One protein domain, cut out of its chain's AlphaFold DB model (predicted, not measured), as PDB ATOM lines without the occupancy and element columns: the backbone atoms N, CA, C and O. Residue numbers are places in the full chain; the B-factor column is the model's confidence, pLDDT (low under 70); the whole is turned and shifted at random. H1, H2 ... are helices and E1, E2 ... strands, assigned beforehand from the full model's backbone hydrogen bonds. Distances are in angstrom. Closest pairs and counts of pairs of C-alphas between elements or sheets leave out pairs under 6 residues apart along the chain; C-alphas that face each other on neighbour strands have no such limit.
ATOM      1  N   GLY A   2      18.200  -7.901  59.629       59.16
ATOM      2  CA  GLY A   2      19.669  -7.960  59.534       59.16
ATOM      3  C   GLY A   2      20.213  -9.176  58.767       59.16
ATOM      4  O   GLY A   2      21.221  -9.062  58.088       59.16
ATOM      5  N   GLN A   3      19.516 -10.322  58.783       63.31
ATOM      6  CA  GLN A   3      19.874 -11.479  57.948       63.31
ATOM      7  C   GLN A   3      19.700 -11.245  56.438       63.31
ATOM      8  O   GLN A   3      20.495 -11.774  55.680       63.31
ATOM      9  N   ALA A   4      18.714 -10.462  55.987       57.47
ATOM     10  CA  ALA A   4      18.523 -10.163  54.561       57.47
ATOM     11  C   ALA A   4      19.542  -9.126  54.062       57.47
ATOM     12  O   ALA A   4      20.077  -9.260  52.963       57.47
ATOM     13  N   TYR A   5      19.880  -8.141  54.905       67.25
ATOM     14  CA  TYR A   5      21.004  -7.236  54.648       67.25
ATOM     15  C   TYR A   5      22.325  -8.019  54.582       67.25
ATOM     16  O   TYR A   5      23.075  -7.896  53.619       67.25
ATOM     17  N   ARG A   6      22.569  -8.914  55.552       68.06
ATOM     18  CA  ARG A   6      23.726  -9.821  55.535       68.06
ATOM     19  C   ARG A   6      23.726 -10.754  54.329       68.06
ATOM     20  O   ARG A   6      24.783 -10.946  53.761       68.06
ATOM     21  N   ALA A   7      22.583 -11.299  53.915       61.84
ATOM     22  CA  ALA A   7      22.486 -12.176  52.747       61.84
ATOM     23  C   ALA A   7      22.749 -11.429  51.434       61.84
ATOM     24  O   ALA A   7      23.447 -11.951  50.575       61.84
ATOM     25  N   THR A   8      22.241 -10.199  51.314       60.25
ATOM     26  CA  THR A   8      22.548  -9.281  50.204       60.25
ATOM     27  C   THR A   8      24.051  -9.072  50.092       60.25
ATOM     28  O   THR A   8      24.633  -9.235  49.022       60.25
ATOM     29  N   ARG A   9      24.682  -8.765  51.230       66.38
ATOM     30  CA  ARG A   9      26.121  -8.548  51.306       66.38
ATOM     31  C   ARG A   9      26.888  -9.842  51.063       66.38
ATOM     32  O   ARG A   9      27.771  -9.820  50.244       66.38
ATOM     33  N   ALA A  10      26.499 -10.981  51.629       60.78
ATOM     34  CA  ALA A  10      27.198 -12.265  51.482       60.78
ATOM     35  C   ALA A  10      27.330 -12.762  50.031       60.78
ATOM     36  O   ALA A  10      28.175 -13.609  49.759       60.78
ATOM     37  N   THR A  11      26.510 -12.254  49.110       63.81
ATOM     38  CA  THR A  11      26.577 -12.595  47.684       63.81
ATOM     39  C   THR A  11      27.444 -11.648  46.847       63.81
ATOM     40  O   THR A  11      27.508 -11.870  45.648       63.81
ATOM     41  N   TYR A  12      28.089 -10.641  47.465       64.31
ATOM     42  CA  TYR A  12      29.145  -9.717  46.990       64.31
ATOM     43  C   TYR A  12      29.465  -9.632  45.473       64.31
ATOM     44  O   TYR A  12      30.629  -9.642  45.089       64.31
ATOM     45  N   HIS A  13      28.437  -9.541  44.630       84.00
ATOM     46  CA  HIS A  13      28.447  -9.151  43.218       84.00
ATOM     47  C   HIS A  13      27.039  -8.650  42.906       84.00
ATOM     48  O   HIS A  13      26.143  -9.420  42.559       84.00
ATOM     49  N   TYR A  14      26.800  -7.370  43.165       89.75
ATOM     50  CA  TYR A  14      25.525  -6.734  42.862       89.75
ATOM     51  C   TYR A  14      25.730  -5.249  42.596       89.75
ATOM     52  O   TYR A  14      26.704  -4.644  43.052       89.75
ATOM     53  N   ARG A  15      24.776  -4.661  41.892       93.75
ATOM     54  CA  ARG A  15      24.705  -3.234  41.630       93.75
ATOM     55  C   ARG A  15      23.637  -2.597  42.508       93.75
ATOM     56  O   ARG A  15      22.523  -3.099  42.613       93.75
ATOM     57  N   GLU A  16      23.972  -1.484  43.139       94.25
ATOM     58  CA  GLU A  16      23.030  -0.570  43.771       94.25
ATOM     59  C   GLU A  16      22.957   0.709  42.938       94.25
ATOM     60  O   GLU A  16      23.966   1.378  42.728       94.25
ATOM     61  N   THR A  17      21.763   1.076  42.486       96.94
ATOM     62  CA  THR A  17      21.520   2.390  41.881       96.94
ATOM     63  C   THR A  17      20.756   3.252  42.871       96.94
ATOM     64  O   THR A  17      19.683   2.865  43.342       96.94
ATOM     65  N   VAL A  18      21.312   4.417  43.190       97.38
ATOM     66  CA  VAL A  18      20.750   5.382  44.134       97.38
ATOM     67  C   VAL A  18      20.143   6.541  43.358       97.38
ATOM     68  O   VAL A  18      20.818   7.186  42.553       97.38
ATOM     69  N   TYR A  19      18.883   6.834  43.648       98.06
ATOM     70  CA  TYR A  19      18.133   7.954  43.099       98.06
ATOM     71  C   TYR A  19      17.746   8.931  44.209       98.06
ATOM     72  O   TYR A  19      17.413   8.521  45.322       98.06
ATOM     73  N   GLU A  20      17.725  10.215  43.875       97.38
ATOM     74  CA  GLU A  20      16.904  11.201  44.570       97.38
ATOM     75  C   GLU A  20      15.442  10.990  44.166       97.38
ATOM     76  O   GLU A  20      15.147  10.839  42.974       97.38
ATOM     77  N   LEU A  21      14.541  10.979  45.149       95.62
ATOM     78  CA  LEU A  21      13.100  11.029  44.920       95.62
ATOM     79  C   LEU A  21      12.568  12.417  45.264       95.62
ATOM     80  O   LEU A  21      12.738  12.887  46.391       95.62
ATOM     81  N   ASP A  22      11.888  13.044  44.308       91.56
ATOM     82  CA  ASP A  22      11.149  14.277  44.559       91.56
ATOM     83  C   ASP A  22       9.752  14.000  45.148       91.56
ATOM     84  O   ASP A  22       9.275  12.863  45.210       91.56
ATOM     85  N   SER A  23       9.069  15.058  45.593       88.06
ATOM     86  CA  SER A  23       7.739  14.961  46.211       88.06
ATOM     87  C   SER A  23       6.629  14.506  45.257       88.06
ATOM     88  O   SER A  23       5.555  14.132  45.720       88.06
ATOM     89  N   ASN A  24       6.866  14.552  43.946       90.56
ATOM     90  CA  ASN A  24       5.919  14.149  42.907       90.56
ATOM     91  C   ASN A  24       6.179  12.712  42.419       90.56
ATOM     92  O   ASN A  24       5.502  12.243  41.505       90.56
ATOM     93  N   GLY A  25       7.152  12.011  43.015       87.25
ATOM     94  CA  GLY A  25       7.553  10.662  42.619       87.25
ATOM     95  C   GLY A  25       8.508  10.622  41.424       87.25
ATOM     96  O   GLY A  25       8.829   9.534  40.939       87.25
ATOM     97  N   GLY A  26       8.983  11.777  40.952       94.38
ATOM     98  CA  GLY A  26      10.074  11.847  39.993       94.38
ATOM     99  C   GLY A  26      11.359  11.304  40.610       94.38
ATOM    100  O   GLY A  26      11.630  11.476  41.801       94.38
ATOM    101  N   ARG A  27      12.151  10.602  39.792       95.56
ATOM    102  CA  ARG A  27      13.429  10.019  40.208       95.56
ATOM    103  C   ARG A  27      14.569  10.566  39.366       95.56
ATOM    104  O   ARG A  27      14.494  10.554  38.137       95.56
ATOM    105  N   ARG A  28      15.646  10.979  40.027       96.81
ATOM    106  CA  ARG A  28      16.891  11.414  39.385       96.81
ATOM    107  C   ARG A  28      18.037  10.556  39.888       96.81
ATOM    108  O   ARG A  28      18.262  10.482  41.091       96.81
ATOM    109  N   GLN A  29      18.740   9.884  38.982       97.50
ATOM    110  CA  GLN A  29      19.887   9.064  39.362       97.50
ATOM    111  C   GLN A  29      20.973   9.949  39.979       97.50
ATOM    112  O   GLN A  29      21.305  11.005  39.444       97.50
ATOM    113  N   TYR A  30      21.496   9.520  41.123       97.25
ATOM    114  CA  TYR A  30      22.575  10.196  41.835       97.25
ATOM    115  C   TYR A  30      23.881   9.415  41.736       97.25
ATOM    116  O   TYR A  30      24.931   9.997  41.461       97.25
ATOM    117  N   ALA A  31      23.820   8.106  41.973       96.44
ATOM    118  CA  ALA A  31      24.996   7.258  41.938       96.44
ATOM    119  C   ALA A  31      24.667   5.825  41.525       96.44
ATOM    120  O   ALA A  31      23.570   5.320  41.766       96.44
ATOM    121  N   GLU A  32      25.672   5.164  40.978       95.62
ATOM    122  CA  GLU A  32      25.721   3.727  40.758       95.62
ATOM    123  C   GLU A  32      26.867   3.158  41.590       95.62
ATOM    124  O   GLU A  32      27.938   3.762  41.670       95.62
ATOM    125  N   ILE A  33      26.635   2.030  42.254       93.38
ATOM    126  CA  ILE A  33      27.632   1.364  43.085       93.38
ATOM    127  C   ILE A  33      27.643  -0.115  42.731       93.38
ATOM    128  O   ILE A  33      26.624  -0.789  42.845       93.38
ATOM    129  N   ILE A  34      28.799  -0.635  42.348       93.12
ATOM    130  CA  ILE A  34      29.019  -2.058  42.111       93.12
ATOM    131  C   ILE A  34      29.770  -2.604  43.312       93.12
ATOM    132  O   ILE A  34      30.862  -2.140  43.629       93.12
ATOM    133  N   TYR A  35      29.173  -3.571  43.997       88.75
ATOM    134  CA  TYR A  35      29.763  -4.218  45.159       88.75
ATOM    135  C   TYR A  35      30.386  -5.550  44.755       88.75
ATOM    136  O   TYR A  35      29.656  -6.481  44.414       88.75
ATOM    137  N   GLY A  36      31.716  -5.624  44.833       85.75
ATOM    138  CA  GLY A  36      32.505  -6.845  44.728       85.75
ATOM    139  C   GLY A  36      32.784  -7.471  46.097       85.75
ATOM    140  O   GLY A  36      32.189  -7.098  47.114       85.75
ATOM    141  N   LEU A  37      33.695  -8.452  46.124       79.06
ATOM    142  CA  LEU A  37      34.025  -9.236  47.324       79.06
ATOM    143  C   LEU A  37      34.800  -8.436  48.371       79.06
ATOM    144  O   LEU A  37      34.547  -8.567  49.569       79.06
ATOM    145  N   VAL A  38      35.764  -7.640  47.920       82.88
ATOM    146  CA  VAL A  38      36.692  -6.895  48.788       82.88
ATOM    147  C   VAL A  38      36.701  -5.402  48.480       82.88
ATOM    148  O   VAL A  38      37.246  -4.606  49.245       82.88
ATOM    149  N   ASP A  39      36.061  -5.021  47.388       87.50
ATOM    150  CA  ASP A  39      36.042  -3.706  46.789       87.50
ATOM    151  C   ASP A  39      34.622  -3.329  46.370       87.50
ATOM    152  O   ASP A  39      33.707  -4.149  46.260       87.50
ATOM    153  N   ALA A  40      34.427  -2.038  46.179       89.56
ATOM    154  CA  ALA A  40      33.264  -1.516  45.508       89.56
ATOM    155  C   ALA A  40      33.669  -0.330  44.643       89.56
ATOM    156  O   ALA A  40      34.637   0.377  44.928       89.56
ATOM    157  N   PHE A  41      32.906  -0.133  43.581       92.44
ATOM    158  CA  PHE A  41      33.143   0.886  42.577       92.44
ATOM    159  C   PHE A  41      31.929   1.787  42.569       92.44
ATOM    160  O   PHE A  41      30.813   1.299  42.412       92.44
ATOM    161  N   GLN A  42      32.120   3.080  42.777       93.31
ATOM    162  CA  GLN A  42      31.046   4.059  42.755       93.31
ATOM    163  C   GLN A  42      31.243   5.016  41.592       93.31
ATOM    164  O   GLN A  42      32.329   5.551  41.396       93.31
ATOM    165  N   LYS A  43      30.159   5.288  40.875       94.81
ATOM    166  CA  LYS A  43      30.050   6.391  39.932       94.81
ATOM    167  C   LYS A  43      29.022   7.374  40.449       94.81
ATOM    168  O   LYS A  43      27.870   7.003  40.665       94.81
ATOM    169  N   ILE A  44      29.420   8.626  40.638       94.81
ATOM    170  CA  ILE A  44      28.478   9.720  40.891       94.81
ATOM    171  C   ILE A  44      28.068  10.296  39.537       94.81
ATOM    172  O   ILE A  44      28.924  10.648  38.728       94.81
ATOM    173  N   GLU A  45      26.765  10.421  39.293       94.31
ATOM    174  CA  GLU A  45      26.224  10.843  37.993       94.31
ATOM    175  C   GLU A  45      26.780  12.208  37.560       94.31
ATOM    176  O   GLU A  45      27.152  12.400  36.409       94.31
ATOM    177  N   ALA A  46      26.921  13.136  38.512       92.69
ATOM    178  CA  ALA A  46      27.421  14.484  38.254       92.69
ATOM    179  C   ALA A  46      28.881  14.528  37.765       92.69
ATOM    180  O   ALA A  46      29.241  15.442  37.027       92.69
ATOM    181  N   THR A  47      29.728  13.582  38.186       92.81
ATOM    182  CA  THR A  47      31.139  13.531  37.763       92.81
ATOM    183  C   THR A  47      31.349  12.569  36.603       92.81
ATOM    184  O   THR A  47      32.301  12.729  35.841       92.81
ATOM    185  N   GLY A  48      30.498  11.549  36.483       91.56
ATOM    186  CA  GLY A  48      30.615  10.487  35.491       91.56
ATOM    187  C   GLY A  48      31.838   9.581  35.679       91.56
ATOM    188  O   GLY A  48      32.050   8.693  34.856       91.56
ATOM    189  N   ARG A  49      32.633   9.782  36.737       90.56
ATOM    190  CA  ARG A  49      33.879   9.048  36.996       90.56
ATOM    191  C   ARG A  49      33.645   7.915  37.980       90.56
ATOM    192  O   ARG A  49      32.899   8.082  38.943       90.56
ATOM    193  N   TRP A  50      34.303   6.789  37.727       92.44
ATOM    194  CA  TRP A  50      34.334   5.655  38.639       92.44
ATOM    195  C   TRP A  50      35.444   5.827  39.668       92.44
ATOM    196  O   TRP A  50      36.577   6.149  39.326       92.44
ATOM    197  N   GLU A  51      35.108   5.571  40.923       91.62
ATOM    198  CA  GLU A  51      36.033   5.570  42.047       91.62
ATOM    199  C   GLU A  51      35.953   4.223  42.760       91.62
ATOM    200  O   GLU A  51      34.865   3.724  43.055       91.62
ATOM    201  N   ALA A  52      37.109   3.631  43.047       91.00
ATOM    202  CA  ALA A  52      37.202   2.386  43.794       91.00
ATOM    203  C   ALA A  52      37.391   2.666  45.290       91.00
ATOM    204  O   ALA A  52      38.161   3.542  45.689       91.00
ATOM    205  N   PHE A  53      36.732   1.881  46.136       86.38
ATOM    206  CA  PHE A  53      36.943   1.909  47.576       86.38
ATOM    207  C   PHE A  53      36.955   0.499  48.156       86.38
ATOM    208  O   PHE A  53      36.199  -0.382  47.753       86.38
ATOM    209  N   SER A  54      37.828   0.289  49.141       85.06
ATOM    210  CA  SER A  54      37.938  -0.992  49.834       85.06
ATOM    211  C   SER A  54      36.762  -1.206  50.787       85.06
ATOM    212  O   SER A  54      36.401  -0.316  51.569       85.06
ATOM    213  N   LEU A  55      36.191  -2.408  50.743       78.69
ATOM    214  CA  LEU A  55      35.224  -2.895  51.725       78.69
ATOM    215  C   LEU A  55      35.918  -3.552  52.932       78.69
ATOM    216  O   LEU A  55      35.276  -3.759  53.964       78.69
ATOM    217  N   LEU A  56      37.223  -3.845  52.847       73.44
ATOM    218  CA  LEU A  56      37.993  -4.412  53.957       73.44
ATOM    219  C   LEU A  56      38.035  -3.423  55.132       73.44
ATOM    220  O   LEU A  56      38.396  -2.258  54.976       73.44
ATOM    221  N   GLY A  57      37.617  -3.872  56.318       60.09
ATOM    222  CA  GLY A  57      37.529  -3.038  57.525       60.09
ATOM    223  C   GLY A  57      36.360  -2.041  57.532       60.09
ATOM    224  O   GLY A  57      35.966  -1.571  58.599       60.09
ATOM    225  N   ARG A  58      35.731  -1.770  56.381       58.16
ATOM    226  CA  ARG A  58      34.460  -1.044  56.289       58.16
ATOM    227  C   ARG A  58      33.306  -2.024  56.419       58.16
ATOM    228  O   ARG A  58      32.550  -2.274  55.483       58.16
ATOM    229  N   HIS A  59      33.109  -2.524  57.632       51.56
ATOM    230  CA  HIS A  59      31.816  -3.066  58.014       51.56
ATOM    231  C   HIS A  59      30.838  -1.893  58.129       51.56
ATOM    232  O   HIS A  59      30.560  -1.381  59.211       51.56
ATOM    233  N   GLY A  60      30.337  -1.426  56.982       52.94
ATOM    234  CA  GLY A  60      29.131  -0.611  56.891       52.94
ATOM    235  C   GLY A  60      27.933  -1.465  57.292       52.94
ATOM    236  O   GLY A  60      27.051  -1.730  56.467       52.94
ATOM    237  N   GLU A  61      27.942  -1.982  58.526       60.03
ATOM    238  CA  GLU A  61      26.770  -2.623  59.087       60.03
ATOM    239  C   GLU A  61      25.731  -1.524  59.197       60.03
ATOM    240  O   GLU A  61      25.825  -0.537  59.922       60.03
ATOM    241  N   VAL A  62      24.764  -1.653  58.316       67.00
ATOM    242  CA  VAL A  62      23.517  -0.953  58.446       67.00
ATOM    243  C   VAL A  62      22.752  -1.697  59.517       67.00
ATOM    244  O   VAL A  62      22.554  -2.914  59.431       67.00
ATOM    245  N   ASN A  63      22.284  -0.949  60.500       71.06
ATOM    246  CA  ASN A  63      21.412  -1.488  61.518       71.06
ATOM    247  C   ASN A  63      19.974  -1.122  61.170       71.06
ATOM    248  O   ASN A  63      19.648   0.033  60.896       71.06
ATOM    249  N   LEU A  64      19.120  -2.142  61.169       73.12
ATOM    250  CA  LEU A  64      17.676  -2.002  61.035       73.12
ATOM    251  C   LEU A  64      17.089  -2.314  62.412       73.12
ATOM    252  O   LEU A  64      16.998  -3.488  62.780       73.12
ATOM    253  N   THR A  65      16.809  -1.279  63.207       73.75
ATOM    254  CA  THR A  65      16.476  -1.409  64.643       73.75
ATOM    255  C   THR A  65      14.987  -1.501  64.927       73.75
ATOM    256  O   THR A  65      14.597  -2.140  65.900       73.75
ATOM    257  N   SER A  66      14.148  -0.949  64.055       80.69
ATOM    258  CA  SER A  66      12.731  -1.300  63.974       80.69
ATOM    259  C   SER A  66      12.494  -2.002  62.636       80.69
ATOM    260  O   SER A  66      13.153  -1.678  61.649       80.69
ATOM    261  N   CYS A  67      11.645  -3.029  62.609       86.38
ATOM    262  CA  CYS A  67      11.322  -3.783  61.397       86.38
ATOM    263  C   CYS A  67       9.918  -4.374  61.534       86.38
ATOM    264  O   CYS A  67       9.734  -5.415  62.167       86.38
ATOM    265  N   THR A  68       8.947  -3.736  60.898       92.69
ATOM    266  CA  THR A  68       7.542  -4.138  60.898       92.69
ATOM    267  C   THR A  68       7.194  -4.701  59.531       92.69
ATOM    268  O   THR A  68       7.406  -4.046  58.514       92.69
ATOM    269  N   PHE A  69       6.688  -5.931  59.497       93.88
ATOM    270  CA  PHE A  69       6.146  -6.515  58.273       93.88
ATOM    271  C   PHE A  69       4.888  -5.754  57.851       93.88
ATOM    272  O   PHE A  69       4.032  -5.485  58.691       93.88
ATOM    273  N   VAL A  70       4.799  -5.418  56.567       95.50
ATOM    274  CA  VAL A  70       3.657  -4.699  55.993       95.50
ATOM    275  C   VAL A  70       2.795  -5.672  55.206       95.50
ATOM    276  O   VAL A  70       1.640  -5.895  55.549       95.50
ATOM    277  N   GLU A  71       3.370  -6.280  54.172       95.75
ATOM    278  CA  GLU A  71       2.640  -7.148  53.253       95.75
ATOM    279  C   GLU A  71       3.576  -8.087  52.486       95.75
ATOM    280  O   GLU A  71       4.797  -7.901  52.427       95.75
ATOM    281  N   ALA A  72       2.972  -9.105  51.877       95.12
ATOM    282  CA  ALA A  72       3.608  -9.980  50.908       95.12
ATOM    283  C   ALA A  72       2.783  -9.953  49.619       95.12
ATOM    284  O   ALA A  72       1.592 -10.258  49.648       95.12
ATOM    285  N   SER A  73       3.412  -9.613  48.500       92.38
ATOM    286  CA  SER A  73       2.759  -9.519  47.192       92.38
ATOM    287  C   SER A  73       3.741  -9.906  46.090       92.38
ATOM    288  O   SER A  73       4.925  -9.604  46.181       92.38
ATOM    289  N   GLU A  74       3.267 -10.640  45.080       89.25
ATOM    290  CA  GLU A  74       4.021 -10.942  43.847       89.25
ATOM    291  C   GLU A  74       5.461 -11.457  44.061       89.25
ATOM    292  O   GLU A  74       6.399 -11.093  43.355       89.25
ATOM    293  N   GLY A  75       5.671 -12.317  45.063       91.81
ATOM    294  CA  GLY A  75       7.005 -12.852  45.360       91.81
ATOM    295  C   GLY A  75       7.949 -11.862  46.051       91.81
ATOM    296  O   GLY A  75       9.152 -12.128  46.125       91.81
ATOM    297  N   LYS A  76       7.410 -10.778  46.612       94.50
ATOM    298  CA  LYS A  76       8.113  -9.756  47.389       94.50
ATOM    299  C   LYS A  76       7.549  -9.649  48.798       94.50
ATOM    300  O   LYS A  76       6.402 -10.009  49.065       94.50
ATOM    301  N   LEU A  77       8.375  -9.161  49.713       95.31
ATOM    302  CA  LEU A  77       8.015  -8.902  51.103       95.31
ATOM    303  C   LEU A  77       8.349  -7.455  51.435       95.31
ATOM    304  O   LEU A  77       9.510  -7.059  51.318       95.31
ATOM    305  N   ARG A  78       7.354  -6.696  51.882       95.56
ATOM    306  CA  ARG A  78       7.503  -5.289  52.242       95.56
ATOM    307  C   ARG A  78       7.572  -5.111  53.750       95.56
ATOM    308  O   ARG A  78       6.847  -5.762  54.509       95.56
ATOM    309  N   TYR A  79       8.436  -4.204  54.177       94.12
ATOM    310  CA  TYR A  79       8.668  -3.888  55.574       94.12
ATOM    311  C   TYR A  79       8.899  -2.393  55.765       94.12
ATOM    312  O   TYR A  79       9.650  -1.785  55.008       94.12
ATOM    313  N   PHE A  80       8.379  -1.846  56.861       94.88
ATOM    314  CA  PHE A  80       8.847  -0.568  57.389       94.88
ATOM    315  C   PHE A  80       9.949  -0.795  58.412       94.88
ATOM    316  O   PHE A  80       9.874  -1.720  59.223       94.88
ATOM    317  N   ALA A  81      10.969   0.051  58.396       92.44
ATOM    318  CA  ALA A  81      12.098  -0.054  59.296       92.44
ATOM    319  C   ALA A  81      12.679   1.302  59.694       92.44
ATOM    320  O   ALA A  81      12.475   2.316  59.032       92.44
ATOM    321  N   THR A  82      13.464   1.302  60.763       91.25
ATOM    322  CA  THR A  82      14.387   2.389  61.092       91.25
ATOM    323  C   THR A  82      15.780   1.939  60.704       91.25
ATOM    324  O   THR A  82      16.291   0.961  61.248       91.25
ATOM    325  N   TRP A  83      16.372   2.651  59.757       89.69
ATOM    326  CA  TRP A  83      17.729   2.463  59.273       89.69
ATOM    327  C   TRP A  83      18.669   3.415  60.006       89.69
ATOM    328  O   TRP A  83      18.331   4.579  60.213       89.69
ATOM    329  N   HIS A  84      19.859   2.947  60.370       86.44
ATOM    330  CA  HIS A  84      20.943   3.841  60.757       86.44
ATOM    331  C   HIS A  84      22.319   3.295  60.377       86.44
ATOM    332  O   HIS A  84      22.541   2.077  60.332       86.44
ATOM    333  N   SER A  85      23.257   4.211  60.143       83.75
ATOM    334  CA  SER A  85      24.676   3.889  60.018       83.75
ATOM    335  C   SER A  85      25.245   3.404  61.354       83.75
ATOM    336  O   SER A  85      24.690   3.664  62.426       83.75
ATOM    337  N   ASN A  86      26.364   2.681  61.306       77.88
ATOM    338  CA  ASN A  86      27.021   2.143  62.499       77.88
ATOM    339  C   ASN A  86      27.415   3.217  63.519       77.88
ATOM    340  O   ASN A  86      27.161   3.063  64.710       77.88
ATOM    341  N   ASP A  87      27.965   4.330  63.042       79.94
ATOM    342  CA  ASP A  87      28.306   5.503  63.853       79.94
ATOM    343  C   ASP A  87      27.079   6.341  64.262       79.94
ATOM    344  O   ASP A  87      27.226   7.361  64.931       79.94
ATOM    345  N   ARG A  88      25.869   5.925  63.855       80.88
ATOM    346  CA  ARG A  88      24.593   6.638  64.038       80.88
ATOM    347  C   ARG A  88      24.580   8.066  63.494       80.88
ATOM    348  O   ARG A  88      23.660   8.820  63.803       80.88
ATOM    349  N   LYS A  89      25.550   8.431  62.653       85.88
ATOM    350  CA  LYS A  89      25.594   9.735  61.987       85.88
ATOM    351  C   LYS A  89      24.397   9.925  61.059       85.88
ATOM    352  O   LYS A  89      23.872  11.031  60.943       85.88
ATOM    353  N   TYR A  90      23.969   8.843  60.418       88.88
ATOM    354  CA  TYR A  90      22.849   8.826  59.495       88.88
ATOM    355  C   TYR A  90      21.735   7.950  60.059       88.88
ATOM    356  O   TYR A  90      21.971   6.793  60.413       88.88
ATOM    357  N   ILE A  91      20.521   8.488  60.116       91.31
ATOM    358  CA  ILE A  91      19.314   7.802  60.581       91.31
ATOM    359  C   ILE A  91      18.202   8.084  59.575       91.31
ATOM    360  O   ILE A  91      18.038   9.217  59.134       91.31
ATOM    361  N   ALA A  92      17.430   7.066  59.213       93.44
ATOM    362  CA  ALA A  92      16.312   7.207  58.291       93.44
ATOM    363  C   ALA A  92      15.151   6.290  58.669       93.44
ATOM    364  O   ALA A  92      15.343   5.169  59.145       93.44
ATOM    365  N   SER A  93      13.934   6.733  58.374       95.19
ATOM    366  CA  SER A  93      12.812   5.811  58.189       95.19
ATOM    367  C   SER A  93      12.965   5.142  56.828       95.19
ATOM    368  O   SER A  93      13.334   5.803  55.860       95.19
ATOM    369  N   ALA A  94      12.704   3.842  56.748       94.56
ATOM    370  CA  ALA A  94      12.899   3.060  55.539       94.56
ATOM    371  C   ALA A  94      11.661   2.228  55.193       94.56
ATOM    372  O   ALA A  94      11.106   1.554  56.057       94.56
ATOM    373  N   ASP A  95      11.276   2.240  53.922       95.31
ATOM    374  CA  ASP A  95      10.344   1.282  53.322       95.31
ATOM    375  C   ASP A  95      11.152   0.344  52.426       95.31
ATOM    376  O   ASP A  95      11.915   0.796  51.567       95.31
ATOM    377  N   VAL A  96      11.079  -0.953  52.695       93.88
ATOM    378  CA  VAL A  96      12.025  -1.940  52.176       93.88
ATOM    379  C   VAL A  96      11.279  -3.109  51.563       93.88
ATOM    380  O   VAL A  96      10.471  -3.757  52.228       93.88
ATOM    381  N   TRP A  97      11.649  -3.445  50.332       95.12
ATOM    382  CA  TRP A  97      11.193  -4.636  49.632       95.12
ATOM    383  C   TRP A  97      12.314  -5.660  49.564       95.12
ATOM    384  O   TRP A  97      13.452  -5.349  49.200       95.12
ATOM    385  N   LEU A  98      11.974  -6.892  49.927       93.19
ATOM    386  CA  LEU A  98      12.840  -8.054  49.825       93.19
ATOM    387  C   LEU A  98      12.261  -9.062  48.838       93.19
ATOM    388  O   LEU A  98      11.043  -9.239  48.788       93.19
ATOM    389  N   THR A  99      13.126  -9.842  48.194       92.31
ATOM    390  CA  THR A  99      12.690 -11.075  47.534       92.31
ATOM    391  C   THR A  99      12.055 -12.026  48.559       92.31
ATOM    392  O   THR A  99      12.527 -12.166  49.694       92.31
ATOM    393  N   ALA A 100      10.972 -12.712  48.183       91.56
ATOM    394  CA  ALA A 100      10.328 -13.699  49.056       91.56
ATOM    395  C   ALA A 100      11.094 -15.031  49.096       91.56
ATOM    396  O   ALA A 100      11.104 -15.708  50.133       91.56
ATOM    397  N   LYS A 101      11.751 -15.396  47.983       89.50
ATOM    398  CA  LYS A 101      12.585 -16.603  47.874       89.50
ATOM    399  C   LYS A 101      13.790 -16.506  48.811       89.50
ATOM    400  O   LYS A 101      14.359 -15.436  49.003       89.50
ATOM    401  N   LYS A 102      14.180 -17.635  49.405       85.38
ATOM    402  CA  LYS A 102      15.390 -17.719  50.234       85.38
ATOM    403  C   LYS A 102      16.618 -18.036  49.353       85.38
ATOM    404  O   LYS A 102      16.478 -18.861  48.456       85.38
ATOM    405  N   PRO A 103      17.799 -17.451  49.632       85.25
ATOM    406  CA  PRO A 103      18.028 -16.394  50.617       85.25
ATOM    407  C   PRO A 103      17.359 -15.079  50.185       85.25
ATOM    408  O   PRO A 103      17.441 -14.688  49.025       85.25
ATOM    409  N   ARG A 104      16.691 -14.408  51.134       88.31
ATOM    410  CA  ARG A 104      16.006 -13.136  50.871       88.31
ATOM    411  C   ARG A 104      17.041 -12.043  50.650       88.31
ATOM    412  O   ARG A 104      17.977 -11.929  51.445       88.31
ATOM    413  N   ARG A 105      16.843 -11.232  49.623       87.94
ATOM    414  CA  ARG A 105      17.736 -10.139  49.228       87.94
ATOM    415  C   ARG A 105      16.961  -8.832  49.160       87.94
ATOM    416  O   ARG A 105      15.747  -8.870  48.977       87.94
ATOM    417  N   LEU A 106      17.639  -7.706  49.356       89.69
ATOM    418  CA  LEU A 106      17.047  -6.382  49.152       89.69
ATOM    419  C   LEU A 106      16.741  -6.198  47.671       89.69
ATOM    420  O   LEU A 106      17.615  -6.427  46.867       89.69
ATOM    421  N   GLU A 107      15.547  -5.770  47.291       92.88
ATOM    422  CA  GLU A 107      15.287  -5.346  45.905       92.88
ATOM    423  C   GLU A 107      15.215  -3.830  45.815       92.88
ATOM    424  O   GLU A 107      15.697  -3.206  44.870       92.88
ATOM    425  N   THR A 108      14.590  -3.215  46.815       94.75
ATOM    426  CA  THR A 108      14.367  -1.776  46.843       94.75
ATOM    427  C   THR A 108      14.336  -1.281  48.278       94.75
ATOM    428  O   THR A 108      13.806  -1.952  49.165       94.75
ATOM    429  N   ALA A 109      14.893  -0.097  48.511       93.94
ATOM    430  CA  ALA A 109      14.757   0.614  49.772       93.94
ATOM    431  C   ALA A 109      14.524   2.102  49.510       93.94
ATOM    432  O   ALA A 109      15.364   2.759  48.899       93.94
ATOM    433  N   ILE A 110      13.416   2.635  50.014       95.50
ATOM    434  CA  ILE A 110      13.182   4.075  50.109       95.50
ATOM    435  C   ILE A 110      13.597   4.499  51.509       95.50
ATOM    436  O   ILE A 110      13.159   3.888  52.479       95.50
ATOM    437  N   ARG A 111      14.447   5.517  51.627       94.94
ATOM    438  CA  ARG A 111      14.913   6.048  52.912       94.94
ATOM    439  C   ARG A 111      14.603   7.531  52.989       94.94
ATOM    440  O   ARG A 111      15.032   8.284  52.120       94.94
ATOM    441  N   SER A 112      13.906   7.924  54.045       95.94
ATOM    442  CA  SER A 112      13.598   9.313  54.368       95.94
ATOM    443  C   SER A 112      14.447   9.746  55.557       95.94
ATOM    444  O   SER A 112      14.270   9.254  56.676       95.94
ATOM    445  N   TYR A 113      15.385  10.646  55.297       94.44
ATOM    446  CA  TYR A 113      16.334  11.189  56.257       94.44
ATOM    447  C   TYR A 113      15.815  12.512  56.840       94.44
ATOM    448  O   TYR A 113      15.317  13.366  56.096       94.44
ATOM    449  N   PRO A 114      15.975  12.749  58.152       93.31
ATOM    450  CA  PRO A 114      15.788  14.074  58.717       93.31
ATOM    451  C   PRO A 114      16.911  15.007  58.239       93.31
ATOM    452  O   PRO A 114      17.999  14.559  57.872       93.31
ATOM    453  N   LYS A 115      16.648  16.319  58.253       86.50
ATOM    454  CA  LYS A 115      17.526  17.355  57.678       86.50
ATOM    455  C   LYS A 115      18.985  17.276  58.149       86.50
ATOM    456  O   LYS A 115      19.886  17.457  57.340       86.50
ATOM    457  N   ASP A 116      19.204  16.924  59.412       87.25
ATOM    458  CA  ASP A 116      20.527  16.979  60.047       87.25
ATOM    459  C   ASP A 116      21.235  15.612  60.119       87.25
ATOM    460  O   ASP A 116      22.277  15.479  60.754       87.25
ATOM    461  N   SER A 117      20.683  14.572  59.478       87.19
ATOM    462  CA  SER A 117      21.221  13.199  59.514       87.19
ATOM    463  C   SER A 117      21.210  12.535  58.130       87.19
ATOM    464  O   SER A 117      21.052  11.321  57.995       87.19
ATOM    465  N   GLN A 118      21.349  13.341  57.076       88.12
ATOM    466  CA  GLN A 118      21.306  12.863  55.695       88.12
ATOM    467  C   GLN A 118      22.624  12.200  55.294       88.12
ATOM    468  O   GLN A 118      23.707  12.732  55.532       88.12
ATOM    469  N   GLN A 119      22.520  11.037  54.652       88.88
ATOM    470  CA  GLN A 119      23.662  10.367  54.025       88.88
ATOM    471  C   GLN A 119      24.006  10.971  52.653       88.88
ATOM    472  O   GLN A 119      25.156  10.921  52.219       88.88
ATOM    473  N   PHE A 120      23.000  11.516  51.974       91.12
ATOM    474  CA  PHE A 120      23.068  12.080  50.628       91.12
ATOM    475  C   PHE A 120      22.723  13.575  50.681       91.12
ATOM    476  O   PHE A 120      22.165  14.017  51.682       91.12
ATOM    477  N   PRO A 121      22.990  14.371  49.629       92.38
ATOM    478  CA  PRO A 121      22.616  15.791  49.598       92.38
ATOM    479  C   PRO A 121      21.095  16.041  49.459       92.38
ATOM    480  O   PRO A 121      20.683  17.144  49.112       92.38
ATOM    481  N   PHE A 122      20.266  15.022  49.691       94.19
ATOM    482  CA  PHE A 122      18.811  15.049  49.581       94.19
ATOM    483  C   PHE A 122      18.169  14.205  50.687       94.19
ATOM    484  O   PHE A 122      18.775  13.283  51.240       94.19
ATOM    485  N   SER A 123      16.914  14.518  51.007       94.50
ATOM    486  CA  SER A 123      16.193  13.934  52.141       94.50
ATOM    487  C   SER A 123      15.551  12.581  51.848       94.50
ATOM    488  O   SER A 123      15.327  11.826  52.789       94.50
ATOM    489  N   VAL A 124      15.251  12.252  50.589       96.56
ATOM    490  CA  VAL A 124      14.619  10.976  50.227       96.56
ATOM    491  C   VAL A 124      15.444  10.267  49.165       96.56
ATOM    492  O   VAL A 124      15.583  10.753  48.044       96.56
ATOM    493  N   SER A 125      15.984   9.103  49.522       96.44
ATOM    494  CA  SER A 125      16.727   8.247  48.597       96.44
ATOM    495  C   SER A 125      15.925   7.013  48.223       96.44
ATOM    496  O   SER A 125      15.348   6.373  49.102       96.44
ATOM    497  N   LEU A 126      16.002   6.609  46.963       97.06
ATOM    498  CA  LEU A 126      15.596   5.292  46.487       97.06
ATOM    499  C   LEU A 126      16.842   4.506  46.084       97.06
ATOM    500  O   LEU A 126      17.536   4.894  45.152       97.06
ATOM    501  N   SER A 127      17.093   3.386  46.750       96.06
ATOM    502  CA  SER A 127      18.089   2.398  46.331       96.06
ATOM    503  C   SER A 127      17.392   1.242  45.623       96.06
ATOM    504  O   SER A 127      16.467   0.651  46.187       96.06
ATOM    505  N   VAL A 128      17.861   0.883  44.431       96.12
ATOM    506  CA  VAL A 128      17.465  -0.329  43.697       96.12
ATOM    507  C   VAL A 128      18.655  -1.276  43.647       96.12
ATOM    508  O   VAL A 128      19.760  -0.843  43.327       96.12
ATOM    509  N   PHE A 129      18.433  -2.546  43.971       93.88
ATOM    510  CA  PHE A 129      19.475  -3.565  44.061       93.88
ATOM    511  C   PHE A 129      19.292  -4.600  42.950       93.88
ATOM    512  O   PHE A 129      18.246  -5.242  42.855       93.88
ATOM    513  N   ASP A 130      20.321  -4.765  42.131       93.06
ATOM    514  CA  ASP A 130      20.352  -5.659  40.981       93.06
ATOM    515  C   ASP A 130      21.450  -6.711  41.172       93.06
ATOM    516  O   ASP A 130      22.618  -6.381  41.372       93.06
ATOM    517  N   TYR A 131      21.058  -7.981  41.140       89.06
ATOM    518  CA  TYR A 131      21.938  -9.126  41.383       89.06
ATOM    519  C   TYR A 131      22.268  -9.907  40.114       89.06
ATOM    520  O   TYR A 131      22.868 -10.978  40.223       89.06
ATOM    521  N   GLU A 132      21.833  -9.439  38.943       87.81
ATOM    522  CA  GLU A 132      22.200 -10.064  37.677       87.81
ATOM    523  C   GLU A 132      23.708  -9.852  37.439       87.81
ATOM    524  O   GLU A 132      24.161  -8.703  37.414       87.81
ATOM    525  N   PRO A 133      24.522 -10.914  37.292       81.56
ATOM    526  CA  PRO A 133      25.974 -10.776  37.189       81.56
ATOM    527  C   PRO A 133      26.441  -9.845  36.066       81.56
ATOM    528  O   PRO A 133      27.385  -9.080  36.255       81.56
ATOM    529  N   ASP A 134      25.760  -9.858  34.918       85.25
ATOM    530  CA  ASP A 134      26.117  -9.018  33.768       85.25
ATOM    531  C   ASP A 134      25.920  -7.522  34.030       85.25
ATOM    532  O   ASP A 134      26.627  -6.682  33.476       85.25
ATOM    533  N   ASN A 135      25.005  -7.204  34.934       83.56
ATOM    534  CA  ASN A 135      24.670  -5.857  35.356       83.56
ATOM    535  C   ASN A 135      25.574  -5.331  36.480       83.56
ATOM    536  O   ASN A 135      25.590  -4.129  36.742       83.56
ATOM    537  N   ALA A 136      26.318  -6.216  37.143       83.19
ATOM    538  CA  ALA A 136      27.248  -5.898  38.223       83.19
ATOM    539  C   ALA A 136      28.719  -5.992  37.773       83.19
ATOM    540  O   ALA A 136      29.614  -6.189  38.596       83.19
TER     541      ALA A 136
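This is residues 2 to 136 of the 143 residues of an uncharacterized protein of Shinella sp (UniProt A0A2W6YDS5). One large, twisted sheet of nine strands bends round into a wide trough, like a barrel left open, and the link of residues 55 to 62 crosses the open side between the edge strands E4 and E5. The small helix H1 sits at one end of the trough on its inner face, and the short H2 is on the outer face. The printed part has 135 residues with two named helices and nine named strands, in the order H1, E1 to E9, H2; the class is mostly strand. The sheet runs E4, E3, E2, E1, E9, E8, E7, E6, E5 and is antiparallel throughout. The whole is compact, with a radius of gyration of the C-alphas of 14.5 A and spans of 39 by 34 by 30 A.

H1, residues 2 to 10, is on the sheet at a height of 6.4 A, over none of its strands. E1, residues 14 to 21, E2, 27 to 35, E3, 39 to 44, and E4, 50 to 54, form a meander, each strand the antiparallel neighbour of the one before. In its hairpins, N 18 and O 31, 2.8 A, N 34 and O 41, 2.8 A, and N 42 and O 51, 2.8 A, are within hydrogen-bond range. E5, residues 63 to 73, is apart from E4. With E6, 76 to 84, E7, 91 to 99, E8, 106 to 112, and E9, 124 to 130, it forms a second meander of hairpins, with N 70 and O 78 at 2.9 A, N 81 and O 94 at 2.8 A, N 95 and O 110 at 2.9 A, and N 127 and O 109 at 2.8 A. E1 and E9 are antiparallel neighbours at 156 degrees, with N 17 and O 128 at 2.9 A. The closest C-alphas of H1 and E8 are those of Thr 8 and Leu 106, 6.3 A apart. H2, residues 133 to 136, is on the opposite face from H1 and only just over E1, with 3 of its 4 C-alphas falling on that strand; their closest C-alphas, of Arg 15 and Ala 136, are 5.0 A apart. Every O i to N i+4 pair of H1 is within hydrogen-bond range; H2 is too short for such a pair.

H1 begins at C-alpha 2, (19.669, -7.960, 59.534), and is 11.8 A long. E1 measures 21.8 A, E2 22.2 A, E3 16.5 A and E4 13.5 A. E5, from C-alpha 63 at (21.412, -1.488, 61.518), measures 24.9 A and bends by 80 degrees at residue 66. E6 measures 23.0 A, E7 23.9 A, E8 16.9 A and E9 19.9 A. H2, 5.1 A, ends at C-alpha 136, (27.248, -5.898, 38.223).

The C-alphas farthest apart, of Asn 24 and Gly 57, are 38.8 A apart. The printed part has no cut, and its long link is E8 to E9, 11 residues. Residues 2 to 12 and 57 to 62 have pLDDT under 70.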